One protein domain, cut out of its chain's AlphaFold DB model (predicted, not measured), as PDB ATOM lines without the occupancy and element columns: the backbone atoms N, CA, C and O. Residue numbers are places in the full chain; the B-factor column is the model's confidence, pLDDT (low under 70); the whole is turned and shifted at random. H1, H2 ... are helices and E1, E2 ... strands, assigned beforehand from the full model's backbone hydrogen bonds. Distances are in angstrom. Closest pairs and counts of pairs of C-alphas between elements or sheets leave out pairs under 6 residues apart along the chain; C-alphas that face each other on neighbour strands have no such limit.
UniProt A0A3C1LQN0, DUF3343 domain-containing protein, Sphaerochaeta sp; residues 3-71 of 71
ATOM      1  N   ALA A   3      41.117  23.915  96.481       95.62
ATOM      2  CA  ALA A   3      41.827  24.414  97.658       95.62
ATOM      3  C   ALA A   3      43.265  23.886  97.663       95.62
ATOM      4  O   ALA A   3      43.466  22.683  97.485       95.62
ATOM      5  N   THR A   4      44.257  24.752  97.852       95.31
ATOM      6  CA  THR A   4      45.676  24.379  97.943       95.31
ATOM      7  C   THR A   4      46.139  24.338  99.394       95.31
ATOM      8  O   THR A   4      45.612  25.053 100.248       95.31
ATOM      9  N   PHE A   5      47.106  23.463  99.674       93.38
ATOM     10  CA  PHE A   5      47.629  23.245 101.018       93.38
ATOM     11  C   PHE A   5      49.148  23.122 100.988       93.38
ATOM     12  O   PHE A   5      49.699  22.401 100.146       93.38
ATOM     13  N   ALA A   6      49.795  23.704 102.000       83.62
ATOM     14  CA  ALA A   6      51.245  23.642 102.170       83.62
ATOM     15  C   ALA A   6      51.751  22.199 102.358       83.62
ATOM     16  O   ALA A   6      52.898  21.873 102.054       83.62
ATOM     17  N   ASN A   7      50.896  21.309 102.871       86.88
ATOM     18  CA  ASN A   7      51.223  19.908 103.090       86.88
ATOM     19  C   ASN A   7      50.017  18.982 102.835       86.88
ATOM     20  O   ASN A   7      48.852  19.382 102.850       86.88
ATOM     21  N   HIS A   8      50.309  17.697 102.623       90.12
ATOM     22  CA  HIS A   8      49.297  16.668 102.361       90.12
ATOM     23  C   HIS A   8      48.357  16.422 103.558       90.12
ATOM     24  O   HIS A   8      47.202  16.036 103.374       90.12
ATOM     25  N   TYR A   9      48.827  16.660 104.785       91.38
ATOM     26  CA  TYR A   9      48.031  16.473 105.997       91.38
ATOM     27  C   TYR A   9      46.843  17.448 106.055       91.38
ATOM     28  O   TYR A   9      45.708  17.014 106.261       91.38
ATOM     29  N   GLY A  10      47.070  18.732 105.761       92.12
ATOM     30  CA  GLY A  10      46.018  19.742 105.652       92.12
ATOM     31  C   GLY A  10      44.961  19.381 104.608       92.12
ATOM     32  O   GLY A  10      43.763  19.454 104.882       92.12
ATOM     33  N   ALA A  11      45.400  18.881 103.450       93.88
ATOM     34  CA  ALA A  11      44.499  18.427 102.395       93.88
ATOM     35  C   ALA A  11      43.619  17.241 102.848       93.88
ATOM     36  O   ALA A  11      42.420  17.199 102.561       93.88
ATOM     37  N   MET A  12      44.178  16.286 103.601       93.69
ATOM     38  CA  MET A  12      43.412  15.167 104.165       93.69
ATOM     39  C   MET A  12      42.378  15.611 105.204       93.69
ATOM     40  O   MET A  12      41.246  15.120 105.169       93.69
ATOM     41  N   LEU A  13      42.736  16.537 106.099       92.62
ATOM     42  CA  LEU A  13      41.792  17.106 107.065       92.62
ATOM     43  C   LEU A  13      40.640  17.813 106.352       92.62
ATOM     44  O   LEU A  13      39.478  17.538 106.644       92.62
ATOM     45  N   PHE A  14      40.956  18.640 105.356       93.81
ATOM     46  CA  PHE A  14      39.953  19.329 104.553       93.81
ATOM     47  C   PHE A  14      38.993  18.350 103.872       93.81
ATOM     48  O   PHE A  14      37.776  18.508 103.960       93.81
ATOM     49  N   ARG A  15      39.516  17.281 103.256       94.19
ATOM     50  CA  ARG A  15      38.682  16.234 102.649       94.19
ATOM     51  C   ARG A  15      37.747  15.574 103.661       94.19
ATOM     52  O   ARG A  15      36.615  15.257 103.310       94.19
ATOM     53  N   LYS A  16      38.197  15.365 104.901       91.88
ATOM     54  CA  LYS A  16      37.353  14.818 105.971       91.88
ATOM     55  C   LYS A  16      36.227  15.784 106.357       91.88
ATOM     56  O   LYS A  16      35.119  15.322 106.604       91.88
ATOM     57  N   THR A  17      36.504  17.089 106.378       90.81
ATOM     58  CA  THR A  17      35.525  18.142 106.695       90.81
ATOM     59  C   THR A  17      34.487  18.328 105.590       90.81
ATOM     60  O   THR A  17      33.298  18.388 105.879       90.81
ATOM     61  N   VAL A  18      34.914  18.394 104.323       91.19
ATOM     62  CA  VAL A  18      33.996  18.565 103.181       91.19
ATOM     63  C   VAL A  18      33.212  17.283 102.895       91.19
ATOM     64  O   VAL A  18      32.041  17.331 102.525       91.19
ATOM     65  N   GLY A  19      33.836  16.123 103.099       88.38
ATOM     66  CA  GLY A  19      33.184  14.828 102.969       88.38
ATOM     67  C   GLY A  19      33.071  14.341 101.522       88.38
ATOM     68  O   GLY A  19      34.013  14.428 100.726       88.38
ATOM     69  N   ALA A  20      31.930  13.728 101.202       82.88
ATOM     70  CA  ALA A  20      31.712  13.073  99.917       82.88
ATOM     71  C   ALA A  20      31.749  14.091  98.763       82.88
ATOM     72  O   ALA A  20      31.069  15.110  98.796       82.88
ATOM     73  N   GLY A  21      32.551  13.804  97.733       86.81
ATOM     74  CA  GLY A  21      32.753  14.704  96.589       86.81
ATOM     75  C   GLY A  21      34.001  15.586  96.677       86.81
ATOM     76  O   GLY A  21      34.272  16.326  95.734       86.81
ATOM     77  N   CYS A  22      34.780  15.480  97.759       94.56
ATOM     78  CA  CYS A  22      36.113  16.063  97.847       94.56
ATOM     79  C   CYS A  22      37.197  15.037  97.467       94.56
ATOM     80  O   CYS A  22      37.349  13.996  98.120       94.56
ATOM     81  N   THR A  23      37.999  15.358  96.454       94.94
ATOM     82  CA  THR A  23      39.074  14.494  95.944       94.94
ATOM     83  C   THR A  23      40.414  15.209  96.018       94.94
ATOM     84  O   THR A  23      40.512  16.384  95.677       94.94
ATOM     85  N   LEU A  24      41.457  14.497  96.446       94.81
ATOM     86  CA  LEU A  24      42.815  15.035  96.470       94.81
ATOM     87  C   LEU A  24      43.514  14.775  95.138       94.81
ATOM     88  O   LEU A  24      43.425  13.674  94.596       94.81
ATOM     89  N   ARG A  25      44.227  15.780  94.627       93.75
ATOM     90  CA  ARG A  25      45.073  15.671  93.432       93.75
ATOM     91  C   ARG A  25      46.327  16.545  93.584       93.75
ATOM     92  O   ARG A  25      46.311  17.478  94.391       93.75
ATOM     93  N   PRO A  26      47.404  16.290  92.826       92.44
ATOM     94  CA  PRO A  26      48.527  17.221  92.744       92.44
ATOM     95  C   PRO A  26      48.048  18.625  92.361       92.44
ATOM     96  O   PRO A  26      47.115  18.763  91.565       92.44
ATOM     97  N   VAL A  27      48.668  19.661  92.926       92.25
ATOM     98  CA  VAL A  27      48.342  21.050  92.567       92.25
ATOM     99  C   VAL A  27      48.591  21.251  91.062       92.25
ATOM    100  O   VAL A  27      49.641  20.847  90.554       92.25
ATOM    101  N   PRO A  28      47.643  21.847  90.316       89.56
ATOM    102  CA  PRO A  28      47.857  22.213  88.922       89.56
ATOM    103  C   PRO A  28      49.125  23.058  88.751       89.56
ATOM    104  O   PRO A  28      49.313  24.033  89.474       89.56
ATOM    105  N   ARG A  29      49.956  22.752  87.741       86.75
ATOM    106  CA  ARG A  29      51.201  23.507  87.474       86.75
ATOM    107  C   ARG A  29      50.984  25.006  87.250       86.75
ATOM    108  O   ARG A  29      51.881  25.795  87.507       86.75
ATOM    109  N   SER A  30      49.802  25.393  86.772       87.56
ATOM    110  CA  SER A  30      49.414  26.797  86.602       87.56
ATOM    111  C   SER A  30      49.182  27.533  87.927       87.56
ATOM    112  O   SER A  30      49.198  28.756  87.929       87.56
ATOM    113  N   LEU A  31      48.948  26.804  89.023       86.00
ATOM    114  CA  LEU A  31      48.752  27.346  90.370       86.00
ATOM    115  C   LEU A  31      50.027  27.276  91.212       86.00
ATOM    116  O   LEU A  31      50.290  28.176  91.998       86.00
ATOM    117  N   SER A  32      50.821  26.215  91.060       80.50
ATOM    118  CA  SER A  32      52.098  26.078  91.758       80.50
ATOM    119  C   SER A  32      53.063  25.181  90.990       80.50
ATOM    120  O   SER A  32      52.669  24.154  90.436       80.50
ATOM    121  N   SER A  33      54.344  25.549  90.997       69.12
ATOM    122  CA  SER A  33      55.436  24.714  90.471       69.12
ATOM    123  C   SER A  33      55.972  23.713  91.502       69.12
ATOM    124  O   SER A  33      56.773  22.848  91.148       69.12
ATOM    125  N   SER A  34      55.542  23.809  92.763       69.19
ATOM    126  CA  SER A  34      55.888  22.856  93.819       69.19
ATOM    127  C   SER A  34      54.905  21.682  93.813       69.19
ATOM    128  O   SER A  34      53.719  21.868  93.548       69.19
ATOM    129  N   CYS A  35      55.374  20.470  94.130       67.56
ATOM    130  CA  CYS A  35      54.574  19.232  94.199       67.56
ATOM    131  C   CYS A  35      53.557  19.207  95.368       67.56
ATOM    132  O   CYS A  35      53.462  18.218  96.095       67.56
ATOM    133  N   GLY A  36      52.818  20.295  95.584       84.19
ATOM    134  CA  GLY A  36      51.796  20.403  96.617       84.19
ATOM    135  C   GLY A  36      50.588  19.506  96.343       84.19
ATOM    136  O   GLY A  36      50.404  18.962  95.248       84.19
ATOM    137  N   THR A  37      49.721  19.377  97.346       92.19
ATOM    138  CA  THR A  37      48.431  18.684  97.221       92.19
ATOM    139  C   THR A  37      47.302  19.705  97.238       92.19
ATOM    140  O   THR A  37      47.296  20.610  98.069       92.19
ATOM    141  N   CYS A  38      46.332  19.550  96.341       94.81
ATOM    142  CA  CYS A  38      45.089  20.311  96.372       94.81
ATOM    143  C   CYS A  38      43.884  19.393  96.579       94.81
ATOM    144  O   CYS A  38      43.914  18.203  96.253       94.81
ATOM    145  N   ALA A  39      42.812  19.968  97.109       95.62
ATOM    146  CA  ALA A  39      41.509  19.342  97.219       95.62
ATOM    147  C   ALA A  39      40.559  19.959  96.190       95.62
ATOM    148  O   ALA A  39      40.389  21.176  96.141       95.62
ATOM    149  N   VAL A  40      39.925  19.118  95.379       95.38
ATOM    150  CA  VAL A  40      38.862  19.513  94.454       95.38
ATOM    151  C   VAL A  40      37.535  19.121  95.061       95.38
ATOM    152  O   VAL A  40      37.351  17.961  95.425       95.38
ATOM    153  N   PHE A  41      36.619  20.073  95.151       94.12
ATOM    154  CA  PHE A  41      35.305  19.854  95.736       94.12
ATOM    155  C   PHE A  41      34.226  20.661  95.014       94.12
ATOM    156  O   PHE A  41      34.500  21.682  94.368       94.12
ATOM    157  N   ASN A  42      32.994  20.173  95.129       91.25
ATOM    158  CA  ASN A  42      31.795  20.816  94.609       91.25
ATOM    159  C   ASN A  42      31.095  21.607  95.715       91.25
ATOM    160  O   ASN A  42      31.108  21.197  96.873       91.25
ATOM    161  N   GLY A  43      30.440  22.701  95.333       88.62
ATOM    162  CA  GLY A  43      29.725  23.575  96.260       88.62
ATOM    163  C   GLY A  43      30.503  24.839  96.640       88.62
ATOM    164  O   GLY A  43      31.616  25.063  96.150       88.62
ATOM    165  N   PRO A  44      29.888  25.699  97.469       89.94
ATOM    166  CA  PRO A  44      30.476  26.967  97.871       89.94
ATOM    167  C   PRO A  44      31.673  26.754  98.799       89.94
ATOM    168  O   PRO A  44      31.713  25.821  99.600       89.94
ATOM    169  N   PHE A  45      32.639  27.665  98.725       91.44
ATOM    170  CA  PHE A  45      33.668  27.771  99.749       91.44
ATOM    171  C   PHE A  45      33.076  28.426 101.004       91.44
ATOM    172  O   PHE A  45      32.517  29.521 100.930       91.44
ATOM    173  N   LEU A  46      33.189  27.751 102.149       90.94
ATOM    174  CA  LEU A  46      32.709  28.239 103.440       90.94
ATOM    175  C   LEU A  46      33.887  28.670 104.314       90.94
ATOM    176  O   LEU A  46      34.933  28.022 104.328       90.94
ATOM    177  N   LYS A  47      33.691  29.728 105.108       87.38
ATOM    178  CA  LYS A  47      34.711  30.248 106.038       87.38
ATOM    179  C   LYS A  47      35.172  29.205 107.063       87.38
ATOM    180  O   LYS A  47      36.307  29.257 107.511       87.38
ATOM    181  N   GLU A  48      34.312  28.245 107.395       88.38
ATOM    182  CA  GLU A  48      34.604  27.118 108.292       88.38
ATOM    183  C   GLU A  48      35.691  26.178 107.753       88.38
ATOM    184  O   GLU A  48      36.271  25.401 108.505       88.38
ATOM    185  N   TYR A  49      35.980  26.239 106.452       89.12
ATOM    186  CA  TYR A  49      37.051  25.457 105.850       89.12
ATOM    187  C   TYR A  49      38.437  26.097 106.023       89.12
ATOM    188  O   TYR A  49      39.449  25.422 105.810       89.12
ATOM    189  N   VAL A  50      38.499  27.377 106.411       90.31
ATOM    190  CA  VAL A  50      39.752  28.101 106.650       90.31
ATOM    191  C   VAL A  50      40.445  27.536 107.884       90.31
ATOM    192  O   VAL A  50      39.872  27.466 108.968       90.31
ATOM    193  N   ASN A  51      41.701  27.136 107.715       88.12
ATOM    194  CA  ASN A  51      42.586  26.702 108.789       88.12
ATOM    195  C   ASN A  51      44.040  27.011 108.410       88.12
ATOM    196  O   ASN A  51      44.314  27.349 107.264       88.12
ATOM    197  N   GLU A  52      44.969  26.833 109.349       89.06
ATOM    198  CA  GLU A  52      46.398  27.143 109.176       89.06
ATOM    199  C   GLU A  52      47.085  26.441 107.990       89.06
ATOM    200  O   GLU A  52      48.132  26.890 107.536       89.06
ATOM    201  N   ASN A  53      46.518  25.342 107.482       90.31
ATOM    202  CA  ASN A  53      47.093  24.595 106.366       90.31
ATOM    203  C   ASN A  53      46.530  25.015 105.005       90.31
ATOM    204  O   ASN A  53      47.070  24.586 103.985       90.31
ATOM    205  N   LEU A  54      45.417  25.757 104.979       92.88
ATOM    206  CA  LEU A  54      44.813  26.246 103.745       92.88
ATOM    207  C   LEU A  54      45.648  27.419 103.228       92.88
ATOM    208  O   LEU A  54      45.810  28.401 103.941       92.88
ATOM    209  N   GLU A  55      46.147  27.327 101.999       93.94
ATOM    210  CA  GLU A  55      46.913  28.417 101.378       93.94
ATOM    211  C   GLU A  55      45.997  29.330 100.566       93.94
ATOM    212  O   GLU A  55      45.921  30.529 100.808       93.94
ATOM    213  N   ALA A  56      45.261  28.757  99.616       94.56
ATOM    214  CA  ALA A  56      44.379  29.514  98.744       94.56
ATOM    215  C   ALA A  56      43.218  28.655  98.245       94.56
ATOM    216  O   ALA A  56      43.269  27.420  98.249       94.56
ATOM    217  N   VAL A  57      42.157  29.319  97.793       95.69
ATOM    218  CA  VAL A  57      41.027  28.680  97.120       95.69
ATOM    219  C   VAL A  57      40.782  29.352  95.788       95.69
ATOM    220  O   VAL A  57      40.763  30.578  95.679       95.69
ATOM    221  N   TYR A  58      40.552  28.518  94.784       95.94
ATOM    222  CA  TYR A  58      40.314  28.915  93.414       95.94
ATOM    223  C   TYR A  58      38.984  28.362  92.916       95.94
ATOM    224  O   TYR A  58      38.605  27.215  93.187       95.94
ATOM    225  N   GLU A  59      38.303  29.165  92.118       95.50
ATOM    226  CA  GLU A  59      37.225  28.717  91.258       95.50
ATOM    227  C   GLU A  59      37.816  28.272  89.913       95.50
ATOM    228  O   GLU A  59      38.577  29.004  89.285       95.50
ATOM    229  N   GLU A  60      37.513  27.042  89.490       92.38
ATOM    230  CA  GLU A  60      37.947  26.520  88.189       92.38
ATOM    231  C   GLU A  60      36.854  26.827  87.154       92.38
ATOM    232  O   GLU A  60      35.738  26.321  87.282       92.38
ATOM    233  N   LYS A  61      37.167  27.650  86.145       90.44
ATOM    234  CA  LYS A  61      36.284  27.982  85.012       90.44
ATOM    235  C   LYS A  61      37.025  27.781  83.699       90.44
ATOM    236  O   LYS A  61      38.067  28.395  83.489       90.44
ATOM    237  N   ASP A  62      36.507  26.926  82.816       89.06
ATOM    238  CA  ASP A  62      37.071  26.687  81.475       89.06
ATOM    239  C   ASP A  62      38.594  26.408  81.483       89.06
ATOM    240  O   ASP A  62      39.357  26.906  80.654       89.06
ATOM    241  N   GLY A  63      39.062  25.638  82.475       85.31
ATOM    242  CA  GLY A  63      40.481  25.300  82.654       85.31
ATOM    243  C   GLY A  63      41.357  26.429  83.210       85.31
ATOM    244  O   GLY A  63      42.571  26.257  83.333       85.31
ATOM    245  N   ARG A  64      40.767  27.574  83.561       90.81
ATOM    246  CA  ARG A  64      41.410  28.666  84.297       90.81
ATOM    247  C   ARG A  64      41.065  28.573  85.774       90.81
ATOM    248  O   ARG A  64      40.020  28.046  86.144       90.81
ATOM    249  N   TYR A  65      41.947  29.118  86.598       94.19
ATOM    250  CA  TYR A  65      41.761  29.192  88.038       94.19
ATOM    251  C   TYR A  65      41.697  30.655  88.453       94.19
ATOM    252  O   TYR A  65      42.662  31.393  88.269       94.19
ATOM    253  N   GLU A  66      40.561  31.068  89.000       94.88
ATOM    254  CA  GLU A  66      40.366  32.401  89.562       94.88
ATOM    255  C   GLU A  66      40.462  32.302  91.081       94.88
ATOM    256  O   GLU A  66      39.707  31.559  91.705       94.88
ATOM    257  N   MET A  67      41.417  33.005  91.683       95.06
ATOM    258  CA  MET A  67      41.583  33.002  93.134       95.06
ATOM    259  C   MET A  67      40.405  33.724  93.792       95.06
ATOM    260  O   MET A  67      40.089  34.857  93.433       95.06
ATOM    261  N   ILE A  68      39.773  33.069  94.761       95.44
ATOM    262  CA  ILE A  68      38.657  33.623  95.543       95.44
ATOM    263  C   ILE A  68      39.009  33.805  97.024       95.44
ATOM    264  O   ILE A  68      38.288  34.494  97.742       95.44
ATOM    265  N   TYR A  69      40.100  33.185  97.485       94.75
ATOM    266  CA  TYR A  69      40.620  33.316  98.845       94.75
ATOM    267  C   TYR A  69      42.125  33.023  98.886       94.75
ATOM    268  O   TYR A  69      42.585  32.123  98.183       94.75
ATOM    269  N   GLU A  70      42.848  33.732  99.752       92.88
ATOM    270  CA  GLU A  70      44.258  33.521 100.103       92.88
ATOM    271  C   GLU A  70      44.415  33.759 101.615       92.88
ATOM    272  O   GLU A  70      43.779  34.672 102.153       92.88
ATOM    273  N   ASN A  71      45.177  32.895 102.292       85.75
ATOM    274  CA  ASN A  71      45.408  32.912 103.741       85.75
ATOM    275  C   ASN A  71      46.738  33.565 104.125       85.75
ATOM    276  O   ASN A  71      47.745  33.287 103.440       85.75
TER     277      ASN A  71
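What this domain is: This is residues 3 to 71 of the 71 residues of the protein "DUF3343 domain-containing protein" of Sphaerochaeta sp (UniProt A0A3C1LQN0). One strongly twisted sheet of five strands forms a wall, with the single helix H1 packed over one face of it, along E3 and E1, while the long hairpin E4 and E5 makes the other end of the sheet, turned well away in direction from E2 at the opposite edge. A long loop, residues 41 to 53, leads from E3 to E4. The printed part has 69 residues with one named helix and five named strands, in the order E1, H1, E2, E3, E4, E5; the sheet runs E2, E3, E1, E4, E5, antiparallel throughout. The class is mixed, helices and strands, in two layers, a helix on one face of a sheet. The whole is compact and rounded, with a radius of gyration of the C-alphas of 10.9 A and spans of 26 by 23 by 22 A.

Where its parts are: E1 is residues 3 to 5, 6.8 A long, and begins at C-alpha 3 (41.827, 24.414, 97.658). H1 is residues 8 to 18, 15.4 A long, from C-alpha 8 at (49.297, 16.668, 102.361). E2 is residues 23 to 26, 10.3 A, and E3 is residues 37 to 40, 10.0 A. E4, the longest strand, is residues 54 to 61, 20.7 A. E5 is residues 64 to 70, 16.8 A, and ends at C-alpha 70 (44.258, 33.521, 100.103).

How they stand to each other: E1 is an inner strand with E3 and E4 as neighbours. N 39 and O 3 are 2.8 A apart, within hydrogen-bond range, and so are N 4 and O 56, at 2.9 A. E2 and E3 form a hairpin, with N 25 and O 38 at 2.9 A. E4 and E5 form the other hairpin, with N 59 and O 66 at 2.8 A. E2 and E5 are the edge strands, and they are apart. H1 is on the sheet at a height over the sheet of 7.6 A, over E3 and E1, and on the local plane its line stands at 8 degrees to that of E3, along the strands. The closest C-alphas of H1 and E3 are those of His 8 and Thr 37, 5.6 A apart. E1, H1 and E2 make a split strand-helix-strand unit, two strands running the same way with E3 between them, and its crossover is right-handed. In H1 every O i to N i+4 pair is within hydrogen-bond range.

The domain as a whole: The C-alphas of Glu 52 and Asp 62 are the two farthest apart, at 29.2 A. The printed part has no cut. The link from E3 to E4, 13 residues, is long. The mean pLDDT of the printed part is 90.3, and residues 33 to 35 are under 70.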